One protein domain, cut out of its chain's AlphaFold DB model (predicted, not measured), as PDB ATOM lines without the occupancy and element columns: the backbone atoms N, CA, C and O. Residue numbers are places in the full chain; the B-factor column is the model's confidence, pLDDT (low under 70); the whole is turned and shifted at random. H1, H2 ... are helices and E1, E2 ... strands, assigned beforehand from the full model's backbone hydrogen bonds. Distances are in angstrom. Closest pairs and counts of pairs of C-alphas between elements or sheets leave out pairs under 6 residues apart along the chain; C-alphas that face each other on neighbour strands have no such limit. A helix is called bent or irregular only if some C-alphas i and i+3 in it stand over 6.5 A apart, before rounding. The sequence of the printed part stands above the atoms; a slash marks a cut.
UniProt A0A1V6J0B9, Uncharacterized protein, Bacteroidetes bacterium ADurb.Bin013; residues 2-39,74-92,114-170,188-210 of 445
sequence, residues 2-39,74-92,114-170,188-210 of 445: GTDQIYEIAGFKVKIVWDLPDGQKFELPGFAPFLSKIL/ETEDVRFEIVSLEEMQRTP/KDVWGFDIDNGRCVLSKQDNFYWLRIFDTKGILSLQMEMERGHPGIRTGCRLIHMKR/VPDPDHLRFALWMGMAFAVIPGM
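Overview. This is residues 2 to 39, 74 to 92, 114 to 170 and 188 to 210 of the 445 residues of an uncharacterized protein of Bacteroidetes bacterium ADurb.Bin013 (UniProt A0A1V6J0B9). One broad sheet of eight strands, twisted and curled, wraps part of the way round a single long helix, H2, which lies in the hollow of one face. A small helix, H1, sits at the end of E3, and residues 20 to 39 form a long stretch with no named element. The printed part has 137 residues, with E1, E2, E3, H1, E4, E5, E6, E7, E8 and H2 along the chain. The sheet runs E1, E2, E3, E8, E7, E6, E5, E4, all antiparallel, and the class is mixed, helices and strands. The whole is compact, with a radius of gyration of the C-alphas of 15.2 A and spans of 45 by 35 by 30 A.

Along the chain. E1 is residues 5 to 9, 12.6 A long, with C-alpha 5 at (108.682, 107.598, 86.758). E2 is residues 12 to 19, 22.2 A, and E3 residues 77 to 84, 22.3 A. H1 is residues 85 to 90, 9.0 A. E4, residues 114 to 121, is 20.5 A long and begins with C-alpha 114 at (115.919, 118.722, 118.221). E5 is residues 124 to 131, 23.5 A; E6 residues 134 to 141, 23.2 A; E7 residues 146 to 153, 20.8 A; and E8 residues 160 to 165, 16.5 A. H2, residues 191 to 209, is 27.5 A long and ends with C-alpha 209 at (113.422, 97.244, 105.981); it is only just irregular, with C-alphas 205 and 208 6.9 A apart.

Arrangement. From edge strand E1 to edge strand E4 the strands' lines turn by 88 degrees and the way across the sheet by 83 degrees. E1 and E2 form a hairpin, with N 7 and O 14 2.8 A apart, within hydrogen-bond range. E2 and E3 are antiparallel at 164 degrees, with N 15 and O 81 at 2.8 A. E3 and E8 are antiparallel at 157 degrees, with N 78 and O 163 at 2.8 A. E4 to E8 are a meander, each strand the antiparallel neighbour of the one before; in it N 164 and O 149 are 2.7 A apart across E8 and E7, and N 125 and O 140 2.8 A across E6 and E5. The sheet curls round H2, two layers, a helix on one face of a sheet. The closest C-alphas of E8 and H2 are those of Thr 161 and Gly 201, 6.4 A; those of E7 and H2 are Met 150 and Ala 197, 6.8 A. H1 is on the sheet but over none of its strands, and is apart from H2. Of the O i to N i+4 pairs, 1 of 2 in H1 and 13 of 15 in H2 are within hydrogen-bond range.

Size, cuts and confidence. The C-alphas farthest apart, of Arg 90 and Arg 170, are 48.0 A apart. Residues 40 to 73, 93 to 113 and 171 to 187 are not printed, with gaps of 29.7 A, 34.2 A and 15.6 A between C-alphas. Of the links printed whole, none is long. Mean pLDDT of the printed part is 72.3, and 51 residues are under 70, among them residues 74 to 92 and 155 to 170.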
ATOM      1  N   GLY A   2     101.665 114.000  83.089       46.72
ATOM      2  CA  GLY A   2     102.922 113.297  82.845       46.72
ATOM      3  C   GLY A   2     102.881 111.905  83.466       46.72
ATOM      4  O   GLY A   2     102.328 111.730  84.542       46.72
ATOM      5  N   THR A   3     103.453 110.915  82.790       54.84
ATOM      6  CA  THR A   3     103.662 109.581  83.354       54.84
ATOM      7  C   THR A   3     104.683 109.668  84.489       54.84
ATOM      8  O   THR A   3     105.803 110.147  84.281       54.84
ATOM      9  N   ASP A   4     104.288 109.269  85.695       65.69
ATOM     10  CA  ASP A   4     105.190 109.185  86.845       65.69
ATOM     11  C   ASP A   4     106.309 108.174  86.555       65.69
ATOM     12  O   ASP A   4     106.059 107.095  86.012       65.69
ATOM     13  N   GLN A   5     107.552 108.517  86.899       75.31
ATOM     14  CA  GLN A   5     108.682 107.598  86.758       75.31
ATOM     15  C   GLN A   5     108.798 106.746  88.018       75.31
ATOM     16  O   GLN A   5     108.883 107.265  89.134       75.31
ATOM     17  N   ILE A   6     108.805 105.429  87.826       82.62
ATOM     18  CA  ILE A   6     109.016 104.455  88.893       82.62
ATOM     19  C   ILE A   6     110.370 103.812  88.667       82.62
ATOM     20  O   ILE A   6     110.646 103.294  87.587       82.62
ATOM     21  N   TYR A   7     111.190 103.834  89.702       86.94
ATOM     22  CA  TYR A   7     112.506 103.230  89.745       86.94
ATOM     23  C   TYR A   7     112.464 101.978  90.617       86.94
ATOM     24  O   TYR A   7     111.695 101.903  91.573       86.94
ATOM     25  N   GLU A   8     113.290 100.994  90.296       89.44
ATOM     26  CA  GLU A   8     113.525  99.822  91.124       89.44
ATOM     27  C   GLU A   8     114.958  99.874  91.645       89.44
ATOM     28  O   GLU A   8     115.911  99.717  90.888       89.44
ATOM     29  N   ILE A   9     115.116 100.146  92.939       90.56
ATOM     30  CA  ILE A   9     116.420 100.346  93.577       90.56
ATOM     31  C   ILE A   9     116.532  99.356  94.729       90.56
ATOM     32  O   ILE A   9     115.740  99.405  95.663       90.56
ATOM     33  N   ALA A  10     117.502  98.440  94.662       89.31
ATOM     34  CA  ALA A  10     117.723  97.401  95.675       89.31
ATOM     35  C   ALA A  10     116.466  96.574  96.036       89.31
ATOM     36  O   ALA A  10     116.289  96.160  97.184       89.31
ATOM     37  N   GLY A  11     115.575  96.357  95.060       83.88
ATOM     38  CA  GLY A  11     114.291  95.671  95.235       83.88
ATOM     39  C   GLY A  11     113.201  96.507  95.922       83.88
ATOM     40  O   GLY A  11     112.220  95.942  96.403       83.88
ATOM     41  N   PHE A  12     113.369  97.827  96.012       83.81
ATOM     42  CA  PHE A  12     112.340  98.781  96.434       83.81
ATOM     43  C   PHE A  12     111.808  99.538  95.220       83.81
ATOM     44  O   PHE A  12     112.579  99.887  94.325       83.81
ATOM     45  N   LYS A  13     110.500  99.818  95.195       81.56
ATOM     46  CA  LYS A  13     109.900 100.668  94.167       81.56
ATOM     47  C   LYS A  13     109.882 102.108  94.653       81.56
ATOM     48  O   LYS A  13     109.297 102.437  95.679       81.56
ATOM     49  N   VAL A  14     110.530 102.965  93.886       81.56
ATOM     50  CA  VAL A  14     110.718 104.372  94.211       81.56
ATOM     51  C   VAL A  14     109.987 105.192  93.166       81.56
ATOM     52  O   VAL A  14     110.331 105.153  91.987       81.56
ATOM     53  N   LYS A  15     108.957 105.918  93.584       79.62
ATOM     54  CA  LYS A  15     108.177 106.798  92.722       79.62
ATOM     55  C   LYS A  15     108.580 108.241  92.999       79.62
ATOM     56  O   LYS A  15     108.448 108.731  94.117       79.62
ATOM     57  N   ILE A  16     109.047 108.930  91.962       76.25
ATOM     58  CA  ILE A  16     109.385 110.355  92.048       76.25
ATOM     59  C   ILE A  16     108.303 111.138  91.313       76.25
ATOM     60  O   ILE A  16     108.139 110.980  90.100       76.25
ATOM     61  N   VAL A  17     107.561 111.958  92.054       72.12
ATOM     62  CA  VAL A  17     106.502 112.819  91.526       72.12
ATOM     63  C   VAL A  17     107.023 114.252  91.473       72.12
ATOM     64  O   VAL A  17     107.384 114.841  92.494       72.12
ATOM     65  N   TRP A  18     107.064 114.803  90.264       72.12
ATOM     66  CA  TRP A  18     107.454 116.188  90.013       72.12
ATOM     67  C   TRP A  18     106.195 117.043  89.899       72.12
ATOM     68  O   TRP A  18     105.458 116.896  88.924       72.12
ATOM     69  N   ASP A  19     105.959 117.924  90.870       66.75
ATOM     70  CA  ASP A  19     104.860 118.894  90.834       66.75
ATOM     71  C   ASP A  19     105.426 120.303  90.607       66.75
ATOM     72  O   ASP A  19     105.442 121.166  91.484       66.75
ATOM     73  N   LEU A  20     106.020 120.495  89.421       65.69
ATOM     74  CA  LEU A  20     106.624 121.764  89.010       65.69
ATOM     75  C   LEU A  20     105.623 122.594  88.184       65.69
ATOM     76  O   LEU A  20     104.929 122.014  87.341       65.69
ATOM     77  N   PRO A  21     105.578 123.936  88.336       52.47
ATOM     78  CA  PRO A  21     104.552 124.796  87.720       52.47
ATOM     79  C   PRO A  21     104.412 124.717  86.194       52.47
ATOM     80  O   PRO A  21     103.382 125.094  85.639       52.47
ATOM     81  N   ASP A  22     105.441 124.252  85.490       58.97
ATOM     82  CA  ASP A  22     105.484 124.119  84.033       58.97
ATOM     83  C   ASP A  22     105.533 122.658  83.553       58.97
ATOM     84  O   ASP A  22     105.707 122.392  82.361       58.97
ATOM     85  N   GLY A  23     105.362 121.703  84.471       60.22
ATOM     86  CA  GLY A  23     105.462 120.277  84.182       60.22
ATOM     87  C   GLY A  23     106.876 119.821  83.814       60.22
ATOM     88  O   GLY A  23     107.017 118.727  83.255       60.22
ATOM     89  N   GLN A  24     107.910 120.629  84.101       59.97
ATOM     90  CA  GLN A  24     109.299 120.193  83.988       59.97
ATOM     91  C   GLN A  24     109.532 118.912  84.799       59.97
ATOM     92  O   GLN A  24     108.891 118.637  85.815       59.97
ATOM     93  N   LYS A  25     110.489 118.114  84.335       65.81
ATOM     94  CA  LYS A  25     111.016 116.958  85.057       65.81
ATOM     95  C   LYS A  25     112.523 117.105  85.125       65.81
ATOM     96  O   LYS A  25     113.143 117.462  84.124       65.81
ATOM     97  N   PHE A  26     113.111 116.806  86.277       69.62
ATOM     98  CA  PHE A  26     114.562 116.748  86.390       69.62
ATOM     99  C   PHE A  26     115.059 115.370  85.965       69.62
ATOM    100  O   PHE A  26     114.616 114.344  86.485       69.62
ATOM    101  N   GLU A  27     116.002 115.346  85.027       70.31
ATOM    102  CA  GLU A  27     116.784 114.145  84.759       70.31
ATOM    103  C   GLU A  27     117.803 113.966  85.881       70.31
ATOM    104  O   GLU A  27     118.666 114.816  86.098       70.31
ATOM    105  N   LEU A  28     117.695 112.858  86.611       78.62
ATOM    106  CA  LEU A  28     118.600 112.548  87.709       78.62
ATOM    107  C   LEU A  28     119.764 111.682  87.194       78.62
ATOM    108  O   LEU A  28     119.544 110.538  86.775       78.62
ATOM    109  N   PRO A  29     121.018 112.172  87.233       81.44
ATOM    110  CA  PRO A  29     122.163 111.401  86.767       81.44
ATOM    111  C   PRO A  29     122.294 110.065  87.505       81.44
ATOM    112  O   PRO A  29     122.262 110.012  88.735       81.44
ATOM    113  N   GLY A  30     122.470 108.981  86.748       87.31
ATOM    114  CA  GLY A  30     122.624 107.631  87.295       87.31
ATOM    115  C   GLY A  30     121.316 106.904  87.622       87.31
ATOM    116  O   GLY A  30     121.371 105.722  87.934       87.31
ATOM    117  N   PHE A  31     120.147 107.549  87.510       89.81
ATOM    118  CA  PHE A  31     118.851 106.902  87.770       89.81
ATOM    119  C   PHE A  31     118.299 106.118  86.573       89.81
ATOM    120  O   PHE A  31     117.530 105.181  86.769       89.81
ATOM    121  N   ALA A  32     118.694 106.458  85.341       90.19
ATOM    122  CA  ALA A  32     118.179 105.817  84.125       90.19
ATOM    123  C   ALA A  32     118.281 104.271  84.119       90.19
ATOM    124  O   ALA A  32     117.294 103.633  83.749       90.19
ATOM    125  N   PRO A  33     119.384 103.641  84.582       91.88
ATOM    126  CA  PRO A  33     119.485 102.180  84.668       91.88
ATOM    127  C   PRO A  33     118.452 101.527  85.596       91.88
ATOM    128  O   PRO A  33     118.150 100.349  85.440       91.88
ATOM    129  N   PHE A  34     117.903 102.286  86.546       91.69
ATOM    130  CA  PHE A  34     116.971 101.806  87.565       91.69
ATOM    131  C   PHE A  34     115.506 102.020  87.170       91.69
ATOM    132  O   PHE A  34     114.617 101.701  87.953       91.69
ATOM    133  N   LEU A  35     115.213 102.577  85.991       88.50
ATOM    134  CA  LEU A  35     113.839 102.834  85.564       88.50
ATOM    135  C   LEU A  35     113.069 101.514  85.365       88.50
ATOM    136  O   LEU A  35     113.466 100.648  84.581       88.50
ATOM    137  N   SER A  36     111.936 101.366  86.050       79.75
ATOM    138  CA  SER A  36     111.095 100.174  85.963       79.75
ATOM    139  C   SER A  36     110.366 100.121  84.620       79.75
ATOM    140  O   SER A  36     109.647 101.045  84.237       79.75
ATOM    141  N   LYS A  37     110.486  98.993  83.912       66.94
ATOM    142  CA  LYS A  37     109.823  98.778  82.612       66.94
ATOM    143  C   LYS A  37     108.297  98.620  82.719       66.94
ATOM    144  O   LYS A  37     107.606  98.732  81.712       66.94
ATOM    145  N   ILE A  38     107.759  98.376  83.917       50.09
ATOM    146  CA  ILE A  38     106.409  97.813  84.113       50.09
ATOM    147  C   ILE A  38     105.261  98.837  83.981       50.09
ATOM    148  O   ILE A  38     104.110  98.427  83.882       50.09
ATOM    149  N   LEU A  39     105.513 100.150  83.899       44.50
ATOM    150  CA  LEU A  39     104.430 101.159  83.855       44.50
ATOM    151  C   LEU A  39     104.554 102.220  82.742       44.50
ATOM    152  O   LEU A  39     103.907 103.260  82.806       44.50
ATOM    153  N   GLU A  74     100.199 129.043  96.023       31.94
ATOM    154  CA  GLU A  74      99.936 127.678  96.547       31.94
ATOM    155  C   GLU A  74     100.812 126.501  96.029       31.94
ATOM    156  O   GLU A  74     100.713 126.074  94.887       31.94
ATOM    157  N   THR A  75     101.656 125.992  96.949       38.06
ATOM    158  CA  THR A  75     102.428 124.719  96.990       38.06
ATOM    159  C   THR A  75     103.196 124.281  95.739       38.06
ATOM    160  O   THR A  75     102.642 123.682  94.828       38.06
ATOM    161  N   GLU A  76     104.517 124.474  95.769       49.31
ATOM    162  CA  GLU A  76     105.468 123.931  94.794       49.31
ATOM    163  C   GLU A  76     106.343 122.882  95.504       49.31
ATOM    164  O   GLU A  76     107.202 123.241  96.313       49.31
ATOM    165  N   ASP A  77     106.111 121.588  95.252       49.56
ATOM    166  CA  ASP A  77     106.758 120.482  95.975       49.56
ATOM    167  C   ASP A  77     107.264 119.386  95.003       49.56
ATOM    168  O   ASP A  77     106.666 119.086  93.973       49.56
ATOM    169  N   VAL A  78     108.374 118.725  95.341       50.94
ATOM    170  CA  VAL A  78     108.753 117.424  94.766       50.94
ATOM    171  C   VAL A  78     108.335 116.365  95.771       50.94
ATOM    172  O   VAL A  78     108.863 116.310  96.881       50.94
ATOM    173  N   ARG A  79     107.380 115.506  95.415       52.69
ATOM    174  CA  ARG A  79     106.942 114.431  96.311       52.69
ATOM    175  C   ARG A  79     107.682 113.144  95.970       52.69
ATOM    176  O   ARG A  79     107.669 112.686  94.827       52.69
ATOM    177  N   PHE A  80     108.321 112.556  96.973       55.81
ATOM    178  CA  PHE A  80     109.088 111.327  96.839       55.81
ATOM    179  C   PHE A  80     108.408 110.210  97.630       55.81
ATOM    180  O   PHE A  80     108.427 110.166  98.862       55.81
ATOM    181  N   GLU A  81     107.767 109.299  96.909       55.47
ATOM    182  CA  GLU A  81     107.060 108.173  97.505       55.47
ATOM    183  C   GLU A  81     107.918 106.919  97.347       55.47
ATOM    184  O   GLU A  81     108.129 106.431  96.233       55.47
ATOM    185  N   ILE A  82     108.409 106.378  98.462       55.50
ATOM    186  CA  ILE A  82     109.021 105.051  98.469       55.50
ATOM    187  C   ILE A  82     107.982 104.074  98.980       55.50
ATOM    188  O   ILE A  82     107.440 104.219 100.071       55.50
ATOM    189  N   VAL A  83     107.707 103.053  98.180       53.38
ATOM    190  CA  VAL A  83     106.787 101.991  98.572       53.38
ATOM    191  C   VAL A  83     107.517 100.669  98.411       53.38
ATOM    192  O   VAL A  83     108.098 100.383  97.357       53.38
ATOM    193  N   SER A  84     107.516  99.834  99.450       46.62
ATOM    194  CA  SER A  84     108.060  98.489  99.293       46.62
ATOM    195  C   SER A  84     107.187  97.675  98.320       46.62
ATOM    196  O   SER A  84     105.987  97.918  98.153       46.62
ATOM    197  N   LEU A  85     107.783  96.685  97.646       43.03
ATOM    198  CA  LEU A  85     107.051  95.770  96.758       43.03
ATOM    199  C   LEU A  85     105.897  95.049  97.482       43.03
ATOM    200  O   LEU A  85     104.859  94.804  96.868       43.03
ATOM    201  N   GLU A  86     106.068  94.743  98.770       41.16
ATOM    202  CA  GLU A  86     105.061  94.069  99.595       41.16
ATOM    203  C   GLU A  86     103.877  94.981  99.954       41.16
ATOM    204  O   GLU A  86     102.740  94.511  99.996       41.16
ATOM    205  N   GLU A  87     104.102  96.283 100.157       44.66
ATOM    206  CA  GLU A  87     103.037  97.261 100.440       44.66
ATOM    207  C   GLU A  87     102.239  97.649  99.199       44.66
ATOM    208  O   GLU A  87     101.011  97.721  99.274       44.66
ATOM    209  N   MET A  88     102.893  97.814  98.040       39.03
ATOM    210  CA  MET A  88     102.182  98.052  96.771       39.03
ATOM    211  C   MET A  88     101.169  96.943  96.452       39.03
ATOM    212  O   MET A  88     100.191  97.185  95.748       39.03
ATOM    213  N   GLN A  89     101.411  95.724  96.943       37.53
ATOM    214  CA  GLN A  89     100.547  94.566  96.726       37.53
ATOM    215  C   GLN A  89      99.468  94.395  97.810       37.53
ATOM    216  O   GLN A  89      98.512  93.654  97.581       37.53
ATOM    217  N   ARG A  90      99.588  95.051  98.976       40.38
ATOM    218  CA  ARG A  90      98.751  94.762 100.153       40.38
ATOM    219  C   ARG A  90      97.587  95.723 100.410       40.38
ATOM    220  O   ARG A  90      96.624  95.262 101.025       40.38
ATOM    221  N   THR A  91      97.575  97.004 100.004       32.12
ATOM    222  CA  THR A  91      96.431  97.896 100.351       32.12
ATOM    223  C   THR A  91      96.253  99.125  99.431       32.12
ATOM    224  O   THR A  91      97.238  99.781  99.101       32.12
ATOM    225  N   PRO A  92      95.013  99.499  99.033       36.84
ATOM    226  CA  PRO A  92      94.722 100.767  98.358       36.84
ATOM    227  C   PRO A  92      94.935 101.971  99.289       36.84
ATOM    228  O   PRO A  92      94.458 101.980 100.421       36.84
ATOM    229  N   LYS A 114     114.524 118.953 117.817       74.62
ATOM    230  CA  LYS A 114     115.919 118.722 118.221       74.62
ATOM    231  C   LYS A 114     116.775 118.450 116.992       74.62
ATOM    232  O   LYS A 114     116.446 117.580 116.180       74.62
ATOM    233  N   ASP A 115     117.905 119.145 116.891       79.56
ATOM    234  CA  ASP A 115     118.938 118.826 115.907       79.56
ATOM    235  C   ASP A 115     119.518 117.440 116.211       79.56
ATOM    236  O   ASP A 115     120.063 117.190 117.288       79.56
ATOM    237  N   VAL A 116     119.407 116.532 115.243       74.56
ATOM    238  CA  VAL A 116     120.004 115.192 115.291       74.56
ATOM    239  C   VAL A 116     121.451 115.266 114.819       74.56
ATOM    240  O   VAL A 116     122.351 114.657 115.404       74.56
ATOM    241  N   TRP A 117     121.688 116.010 113.735       83.50
ATOM    242  CA  TRP A 117     123.009 116.123 113.134       83.50
ATOM    243  C   TRP A 117     123.131 117.328 112.198       83.50
ATOM    244  O   TRP A 117     122.170 117.709 111.538       83.50
ATOM    245  N   GLY A 118     124.337 117.886 112.083       83.06
ATOM    246  CA  GLY A 118     124.650 118.909 111.092       83.06
ATOM    247  C   GLY A 118     126.106 118.839 110.645       83.06
ATOM    248  O   GLY A 118     126.982 118.488 111.437       83.06
ATOM    249  N   PHE A 119     126.352 119.136 109.370       83.50
ATOM    250  CA  PHE A 119     127.671 119.038 108.743       83.50
ATOM    251  C   PHE A 119     127.734 119.830 107.435       83.50
ATOM    252  O   PHE A 119     126.705 120.123 106.819       83.50
ATOM    253  N   ASP A 120     128.950 120.152 107.012       83.44
ATOM    254  CA  ASP A 120     129.199 120.825 105.744       83.44
ATOM    255  C   ASP A 120     129.268 119.796 104.601       83.44
ATOM    256  O   ASP A 120     129.813 118.700 104.754       83.44
ATOM    257  N   ILE A 121     128.688 120.153 103.458       82.12
ATOM    258  CA  ILE A 121     128.736 119.426 102.183       82.12
ATOM    259  C   ILE A 121     129.417 120.317 101.135       82.12
ATOM    260  O   ILE A 121     129.492 121.528 101.322       82.12
ATOM    261  N   ASP A 122     129.868 119.744 100.016       71.25
ATOM    262  CA  ASP A 122     130.677 120.451  99.003       71.25
ATOM    263  C   ASP A 122     130.094 121.812  98.556       71.25
ATOM    264  O   ASP A 122     130.855 122.739  98.279       71.25
ATOM    265  N   ASN A 123     128.762 121.965  98.556       76.31
ATOM    266  CA  ASN A 123     128.063 123.190  98.144       76.31
ATOM    267  C   ASN A 123     127.175 123.826  99.231       76.31
ATOM    268  O   ASN A 123     126.339 124.684  98.928       76.31
ATOM    269  N   GLY A 124     127.356 123.470 100.506       82.19
ATOM    270  CA  GLY A 124     126.434 123.936 101.532       82.19
ATOM    271  C   GLY A 124     126.619 123.354 102.925       82.19
ATOM    272  O   GLY A 124     127.637 122.760 103.260       82.19
ATOM    273  N   ARG A 125     125.588 123.510 103.748       85.81
ATOM    274  CA  ARG A 125     125.479 122.922 105.079       85.81
ATOM    275  C   ARG A 125     124.166 122.176 105.186       85.81
ATOM    276  O   ARG A 125     123.115 122.711 104.851       85.81
ATOM    277  N   CYS A 126     124.220 120.962 105.698       89.00
ATOM    278  CA  CYS A 126     123.054 120.134 105.926       89.00
ATOM    279  C   CYS A 126     122.754 120.043 107.426       89.00
ATOM    280  O   CYS A 126     123.672 119.926 108.241       89.00
ATOM    281  N   VAL A 127     121.473 120.098 107.782       88.50
ATOM    282  CA  VAL A 127     120.961 119.905 109.141       88.50
ATOM    283  C   VAL A 127     119.813 118.905 109.087       88.50
ATOM    284  O   VAL A 127     118.866 119.091 108.328       88.50
ATOM    285  N   LEU A 128     119.905 117.848 109.889       91.19
ATOM    286  CA  LEU A 128     118.831 116.898 110.143       91.19
ATOM    287  C   LEU A 128     118.279 117.160 111.545       91.19
ATOM    288  O   LEU A 128     119.025 117.073 112.522       91.19
ATOM    289  N   SER A 129     116.984 117.426 111.641       87.56
ATOM    290  CA  SER A 129     116.250 117.586 112.895       87.56
ATOM    291  C   SER A 129     115.095 116.594 112.981       87.56
ATOM    292  O   SER A 129     114.678 116.021 111.970       87.56
ATOM    293  N   LYS A 130     114.595 116.364 114.198       88.56
ATOM    294  CA  LYS A 130     113.433 115.506 114.437       88.56
ATOM    295  C   LYS A 130     112.507 116.052 115.518       88.56
ATOM    296  O   LYS A 130     112.959 116.737 116.442       88.56
ATOM    297  N   GLN A 131     111.240 115.680 115.407       84.56
ATOM    298  CA  GLN A 131     110.200 115.853 116.415       84.56
ATOM    299  C   GLN A 131     109.215 114.691 116.267       84.56
ATOM    300  O   GLN A 131     108.636 114.506 115.197       84.56
ATOM    301  N   ASP A 132     109.055 113.891 117.318       84.56
ATOM    302  CA  ASP A 132     108.199 112.701 117.324       84.56
ATOM    303  C   ASP A 132     108.487 111.749 116.146       84.56
ATOM    304  O   ASP A 132     109.572 111.164 116.051       84.56
ATOM    305  N   ASN A 133     107.521 111.595 115.237       83.12
ATOM    306  CA  ASN A 133     107.634 110.763 114.041       83.12
ATOM    307  C   ASN A 133     108.152 111.523 112.813       83.12
ATOM    308  O   ASN A 133     108.412 110.897 111.787       83.12
ATOM    309  N   PHE A 134     108.332 112.839 112.901       84.38
ATOM    310  CA  PHE A 134     108.735 113.685 111.785       84.38
ATOM    311  C   PHE A 134     110.224 114.020 111.832       84.38
ATOM    312  O   PHE A 134     110.809 114.293 112.883       84.38
ATOM    313  N   TYR A 135     110.835 114.025 110.654       88.38
ATOM    314  CA  TYR A 135     112.223 114.394 110.430       88.38
ATOM    315  C   TYR A 135     112.289 115.465 109.352       88.38
ATOM    316  O   TYR A 135     111.654 115.333 108.305       88.38
ATOM    317  N   TRP A 136     113.127 116.476 109.564       86.31
ATOM    318  CA  TRP A 136     113.396 117.508 108.571       86.31
ATOM    319  C   TRP A 136     114.877 117.542 108.220       86.31
ATOM    320  O   TRP A 136     115.741 117.732 109.071       86.31
ATOM    321  N   LEU A 137     115.173 117.385 106.937       89.06
ATOM    322  CA  LEU A 137     116.482 117.612 106.348       89.06
ATOM    323  C   LEU A 137     116.476 118.991 105.688       89.06
ATOM    324  O   LEU A 137     115.760 119.208 104.715       89.06
ATOM    325  N   ARG A 138     117.279 119.926 106.186       87.00
ATOM    326  CA  ARG A 138     117.441 121.262 105.604       87.00
ATOM    327  C   ARG A 138     118.848 121.415 105.055       87.00
ATOM    328  O   ARG A 138     119.821 121.203 105.774       87.00
ATOM    329  N   ILE A 139     118.950 121.801 103.789       85.50
ATOM    330  CA  ILE A 139     120.222 122.065 103.120       85.50
ATOM    331  C   ILE A 139     120.302 123.557 102.820       85.50
ATOM    332  O   ILE A 139     119.437 124.105 102.139       85.50
ATOM    333  N   PHE A 140     121.337 124.208 103.332       83.06
ATOM    334  CA  PHE A 140     121.658 125.614 103.126       83.06
ATOM    335  C   PHE A 140     122.826 125.724 102.149       83.06
ATOM    336  O   PHE A 140     123.742 124.917 102.223       83.06
ATOM    337  N   ASP A 141     122.825 126.707 101.256       81.38
ATOM    338  CA  ASP A 141     123.955 126.969 100.364       81.38
ATOM    339  C   ASP A 141     125.167 127.565 101.112       81.38
ATOM    340  O   ASP A 141     125.122 127.860 102.310       81.38
ATOM    341  N   THR A 142     126.260 127.806 100.388       79.81
ATOM    342  CA  THR A 142     127.489 128.430 100.922       79.81
ATOM    343  C   THR A 142     127.302 129.838 101.509       79.81
ATOM    344  O   THR A 142     128.201 130.351 102.174       79.81
ATOM    345  N   LYS A 143     126.150 130.485 101.290       76.00
ATOM    346  CA  LYS A 143     125.798 131.798 101.854       76.00
ATOM    347  C   LYS A 143     124.857 131.678 103.055       76.00
ATOM    348  O   LYS A 143     124.429 132.705 103.578       76.00
ATOM    349  N   GLY A 144     124.532 130.456 103.486       73.56
ATOM    350  CA  GLY A 144     123.591 130.189 104.571       73.56
ATOM    351  C   GLY A 144     122.125 130.354 104.166       73.56
ATOM    352  O   GLY A 144     121.264 130.481 105.035       73.56
ATOM    353  N   ILE A 145     121.820 130.383 102.867       74.94
ATOM    354  CA  ILE A 145     120.450 130.498 102.363       74.94
ATOM    355  C   ILE A 145     119.868 129.093 102.227       74.94
ATOM    356  O   ILE A 145     120.487 128.223 101.621       74.94
ATOM    357  N   LEU A 146     118.669 128.867 102.767       75.62
ATOM    358  CA  LEU A 146     117.973 127.587 102.635       75.62
ATOM    359  C   LEU A 146     117.730 127.268 101.152       75.62
ATOM    360  O   LEU A 146     117.048 128.016 100.454       75.62
ATOM    361  N   SER A 147     118.300 126.158 100.694       76.50
ATOM    362  CA  SER A 147     118.237 125.681  99.314       76.50
ATOM    363  C   SER A 147     117.222 124.555  99.127       76.50
ATOM    364  O   SER A 147     116.620 124.437  98.061       76.50
ATOM    365  N   LEU A 148     117.056 123.687 100.123       80.44
ATOM    366  CA  LEU A 148     116.162 122.535 100.041       80.44
ATOM    367  C   LEU A 148     115.695 122.151 101.439       80.44
ATOM    368  O   LEU A 148     116.479 122.189 102.389       80.44
ATOM    369  N   GLN A 149     114.431 121.750 101.549       81.62
ATOM    370  CA  GLN A 149     113.904 121.103 102.744       81.62
ATOM    371  C   GLN A 149     113.245 119.777 102.367       81.62
ATOM    372  O   GLN A 149     112.392 119.746 101.489       81.62
ATOM    373  N   MET A 150     113.603 118.695 103.048       82.56
ATOM    374  CA  MET A 150     112.941 117.402 102.940       82.56
ATOM    375  C   MET A 150     112.310 117.022 104.275       82.56
ATOM    376  O   MET A 150     112.924 117.186 105.321       82.56
ATOM    377  N   GLU A 151     111.087 116.524 104.217       80.44
ATOM    378  CA  GLU A 151     110.298 116.049 105.343       80.44
ATOM    379  C   GLU A 151     110.102 114.543 105.209       80.44
ATOM    380  O   GLU A 151     109.806 114.044 104.121       80.44
ATOM    381  N   MET A 152     110.310 113.811 106.296       84.19
ATOM    382  CA  MET A 152     110.215 112.356 106.328       84.19
ATOM    383  C   MET A 152     109.424 111.942 107.564       84.19
ATOM    384  O   MET A 152     109.673 112.455 108.652       84.19
ATOM    385  N   GLU A 153     108.489 111.011 107.400       81.56
ATOM    386  CA  GLU A 153     107.608 110.566 108.480       81.56
ATOM    387  C   GLU A 153     107.810 109.073 108.771       81.56
ATOM    388  O   GLU A 153     107.783 108.220 107.877       81.56
ATOM    389  N   ARG A 154     108.023 108.752 110.046       81.31
ATOM    390  CA  ARG A 154     108.101 107.389 110.574       81.31
ATOM    391  C   ARG A 154     106.701 106.796 110.742       81.31
ATOM    392  O   ARG A 154     105.781 107.471 111.176       81.31
ATOM    393  N   GLY A 155     106.575 105.487 110.511       66.62
ATOM    394  CA  GLY A 155     105.367 104.717 110.847       66.62
ATOM    395  C   GLY A 155     104.341 104.621 109.718       66.62
ATOM    396  O   GLY A 155     103.412 103.822 109.809       66.62
ATOM    397  N   HIS A 156     104.543 105.349 108.619       59.31
ATOM    398  CA  HIS A 156     103.717 105.205 107.429       59.31
ATOM    399  C   HIS A 156     104.059 103.889 106.692       59.31
ATOM    400  O   HIS A 156     105.244 103.646 106.446       59.31
ATOM    401  N   PRO A 157     103.067 103.054 106.300       47.97
ATOM    402  CA  PRO A 157     103.311 101.741 105.702       47.97
ATOM    403  C   PRO A 157     104.228 101.828 104.482       47.97
ATOM    404  O   PRO A 157     105.287 101.237 104.498       47.97
ATOM    405  N   GLY A 158     103.911 102.646 103.475       57.00
ATOM    406  CA  GLY A 158     104.885 103.016 102.437       57.00
ATOM    407  C   GLY A 158     105.523 104.348 102.794       57.00
ATOM    408  O   GLY A 158     104.848 105.360 102.642       57.00
ATOM    409  N   ILE A 159     106.741 104.367 103.333       61.81
ATOM    410  CA  ILE A 159     107.383 105.590 103.843       61.81
ATOM    411  C   ILE A 159     107.318 106.723 102.804       61.81
ATOM    412  O   ILE A 159     107.883 106.648 101.710       61.81
ATOM    413  N   ARG A 160     106.597 107.792 103.157       64.38
ATOM    414  CA  ARG A 160     106.451 108.991 102.331       64.38
ATOM    415  C   ARG A 160     107.468 110.021 102.774       64.38
ATOM    416  O   ARG A 160     107.619 110.279 103.965       64.38
ATOM    417  N   THR A 161     108.135 110.635 101.806       67.44
ATOM    418  CA  THR A 161     108.993 111.785 102.080       67.44
ATOM    419  C   THR A 161     108.673 112.907 101.094       67.44
ATOM    420  O   THR A 161     108.513 112.692  99.891       67.44
ATOM    421  N   GLY A 162     108.518 114.120 101.596       62.47
ATOM    422  CA  GLY A 162     108.322 115.310 100.776       62.47
ATOM    423  C   GLY A 162     109.641 116.042 100.613       62.47
ATOM    424  O   GLY A 162     110.417 116.114 101.554       62.47
ATOM    425  N   CYS A 163     109.911 116.611  99.446       65.81
ATOM    426  CA  CYS A 163     111.055 117.484  99.225       65.81
ATOM    427  C   CYS A 163     110.577 118.806  98.628       65.81
ATOM    428  O   CYS A 163     110.191 118.880  97.464       65.81
ATOM    429  N   ARG A 164     110.643 119.880  99.406       66.06
ATOM    430  CA  ARG A 164     110.385 121.236  98.935       66.06
ATOM    431  C   ARG A 164     111.671 121.867  98.419       66.06
ATOM    432  O   ARG A 164     112.671 121.965  99.136       66.06
ATOM    433  N   LEU A 165     111.627 122.324  97.174       67.75
ATOM    434  CA  LEU A 165     112.715 123.072  96.551       67.75
ATOM    435  C   LEU A 165     112.571 124.545  96.936       67.75
ATOM    436  O   LEU A 165     111.491 125.114  96.794       67.75
ATOM    437  N   ILE A 166     113.631 125.162  97.459       59.41
ATOM    438  CA  ILE A 166     113.558 126.517  98.016       59.41
ATOM    439  C   ILE A 166     114.581 127.406  97.301       59.41
ATOM    440  O   ILE A 166     115.774 127.121  97.300       59.41
ATOM    441  N   HIS A 167     114.132 128.519  96.712       54.94
ATOM    442  CA  HIS A 167     115.018 129.608  96.288       54.94
ATOM    443  C   HIS A 167     114.483 130.957  96.771       54.94
ATOM    444  O   HIS A 167     113.308 131.274  96.593       54.94
ATOM    445  N   MET A 168     115.361 131.793  97.331       44.16
ATOM    446  CA  MET A 168     115.047 133.180  97.671       44.16
ATOM    447  C   MET A 168     115.958 134.142  96.906       44.16
ATOM    448  O   MET A 168     117.181 133.996  96.894       44.16
ATOM    449  N   LYS A 169     115.353 135.164  96.285       36.03
ATOM    450  CA  LYS A 169     116.064 136.262  95.613       36.03
ATOM    451  C   LYS A 169     117.125 136.863  96.539       36.03
ATOM    452  O   LYS A 169     116.843 137.200  97.686       36.03
ATOM    453  N   ARG A 170     118.309 137.133  95.982       34.16
ATOM    454  CA  ARG A 170     119.307 138.037  96.570       34.16
ATOM    455  C   ARG A 170     118.630 139.391  96.824       34.16
ATOM    456  O   ARG A 170     118.377 140.133  95.877       34.16
ATOM    457  N   VAL A 188     115.674 125.983  88.988       51.03
ATOM    458  CA  VAL A 188     116.258 124.647  89.176       51.03
ATOM    459  C   VAL A 188     116.941 124.523  90.546       51.03
ATOM    460  O   VAL A 188     117.796 125.359  90.852       51.03
ATOM    461  N   PRO A 189     116.583 123.522  91.377       61.38
ATOM    462  CA  PRO A 189     117.268 123.298  92.639       61.38
ATOM    463  C   PRO A 189     118.726 122.970  92.356       61.38
ATOM    464  O   PRO A 189     119.039 122.418  91.299       61.38
ATOM    465  N   ASP A 190     119.610 123.278  93.304       72.00
ATOM    466  CA  ASP A 190     120.982 122.796  93.218       72.00
ATOM    467  C   ASP A 190     120.951 121.262  93.015       72.00
ATOM    468  O   ASP A 190     120.384 120.545  93.855       72.00
ATOM    469  N   PRO A 191     121.462 120.744  91.878       75.75
ATOM    470  CA  PRO A 191     121.334 119.329  91.553       75.75
ATOM    471  C   PRO A 191     122.030 118.421  92.567       75.75
ATOM    472  O   PRO A 191     121.575 117.296  92.780       75.75
ATOM    473  N   ASP A 192     123.092 118.906  93.213       80.25
ATOM    474  CA  ASP A 192     123.829 118.158  94.226       80.25
ATOM    475  C   ASP A 192     123.036 118.112  95.536       80.25
ATOM    476  O   ASP A 192     122.915 117.043  96.140       80.25
ATOM    477  N   HIS A 193     122.391 119.217  95.928       84.38
ATOM    478  CA  HIS A 193     121.480 119.237  97.077       84.38
ATOM    479  C   HIS A 193     120.284 118.307  96.874       84.38
ATOM    480  O   HIS A 193     119.955 117.527  97.769       84.38
ATOM    481  N   LEU A 194     119.652 118.337  95.696       82.88
ATOM    482  CA  LEU A 194     118.543 117.439  95.377       82.88
ATOM    483  C   LEU A 194     118.997 115.975  95.374       82.88
ATOM    484  O   LEU A 194     118.349 115.123  95.980       82.88
ATOM    485  N   ARG A 195     120.136 115.671  94.742       85.88
ATOM    486  CA  ARG A 195     120.711 114.318  94.721       85.88
ATOM    487  C   ARG A 195     121.006 113.807  96.130       85.88
ATOM    488  O   ARG A 195     120.714 112.643  96.410       85.88
ATOM    489  N   PHE A 196     121.569 114.653  96.992       88.69
ATOM    490  CA  PHE A 196     121.872 114.316  98.379       88.69
ATOM    491  C   PHE A 196     120.601 114.126  99.216       88.69
ATOM    492  O   PHE A 196     120.492 113.153  99.959       88.69
ATOM    493  N   ALA A 197     119.599 114.990  99.048       87.81
ATOM    494  CA  ALA A 197     118.316 114.842  99.724       87.81
ATOM    495  C   ALA A 197     117.625 113.529  99.337       87.81
ATOM    496  O   ALA A 197     117.207 112.777 100.209       87.81
ATOM    497  N   LEU A 198     117.581 113.192  98.044       88.38
ATOM    498  CA  LEU A 198     117.017 111.920  97.578       88.38
ATOM    499  C   LEU A 198     117.777 110.706  98.136       88.38
ATOM    500  O   LEU A 198     117.159 109.683  98.424       88.38
ATOM    501  N   TRP A 199     119.099 110.812  98.312       92.50
ATOM    502  CA  TRP A 199     119.898 109.767  98.962       92.50
ATOM    503  C   TRP A 199     119.502 109.582 100.429       92.50
ATOM    504  O   TRP A 199     119.274 108.452 100.862       92.50
ATOM    505  N   MET A 200     119.361 110.686 101.171       92.56
ATOM    506  CA  MET A 200     118.896 110.681 102.562       92.56
ATOM    507  C   MET A 200     117.485 110.090 102.671       92.56
ATOM    508  O   MET A 200     117.281 109.132 103.411       92.56
ATOM    509  N   GLY A 201     116.532 110.571 101.869       89.69
ATOM    510  CA  GLY A 201     115.164 110.047 101.851       89.69
ATOM    511  C   GLY A 201     115.104 108.551 101.526       89.69
ATOM    512  O   GLY A 201     114.390 107.799 102.188       89.69
ATOM    513  N   MET A 202     115.917 108.085 100.568       89.44
ATOM    514  CA  MET A 202     116.038 106.657 100.260       89.44
ATOM    515  C   MET A 202     116.546 105.855 101.454       89.44
ATOM    516  O   MET A 202     115.958 104.839 101.812       89.44
ATOM    517  N   ALA A 203     117.624 106.311 102.081       93.44
ATOM    518  CA  ALA A 203     118.213 105.662 103.240       93.44
ATOM    519  C   ALA A 203     117.236 105.591 104.424       93.44
ATOM    520  O   ALA A 203     117.045 104.508 104.977       93.44
ATOM    521  N   PHE A 204     116.567 106.700 104.754       90.75
ATOM    522  CA  PHE A 204     115.523 106.758 105.781       90.75
ATOM    523  C   PHE A 204     114.433 105.704 105.551       90.75
ATOM    524  O   PHE A 204     114.050 104.992 106.477       90.75
ATOM    525  N   ALA A 205     113.980 105.559 104.304       85.81
ATOM    526  CA  ALA A 205     112.917 104.626 103.961       85.81
ATOM    527  C   ALA A 205     113.335 103.149 104.045       85.81
ATOM    528  O   ALA A 205     112.528 102.294 104.401       85.81
ATOM    529  N   VAL A 206     114.579 102.813 103.700       88.06
ATOM    530  CA  VAL A 206     114.974 101.400 103.562       88.06
ATOM    531  C   VAL A 206     115.657 100.803 104.789       88.06
ATOM    532  O   VAL A 206     115.598  99.583 104.958       88.06
ATOM    533  N   ILE A 207     116.231 101.635 105.670       92.75
ATOM    534  CA  ILE A 207     116.888 101.206 106.922       92.75
ATOM    535  C   ILE A 207     115.985 100.304 107.779       92.75
ATOM    536  O   ILE A 207     116.420  99.194 108.110       92.75
ATOM    537  N   PRO A 208     114.724 100.679 108.074       87.94
ATOM    538  CA  PRO A 208     113.819  99.819 108.840       87.94
ATOM    539  C   PRO A 208     113.523  98.476 108.151       87.94
ATOM    540  O   PRO A 208     113.254  97.477 108.815       87.94
ATOM    541  N   GLY A 209     113.620  98.429 106.818       84.81
ATOM    542  CA  GLY A 209     113.422  97.244 105.981       84.81
ATOM    543  C   GLY A 209     114.654  96.341 105.843       84.81
ATOM    544  O   GLY A 209     114.719  95.547 104.901       84.81
ATOM    545  N   MET A 210     115.635  96.454 106.748       92.00
ATOM    546  CA  MET A 210     116.891  95.687 106.736       92.00
ATOM    547  C   MET A 210     117.739  95.925 105.477       92.00
ATOM    548  O   MET A 210     118.380  95.004 104.956       92.00
TER     549      MET A 210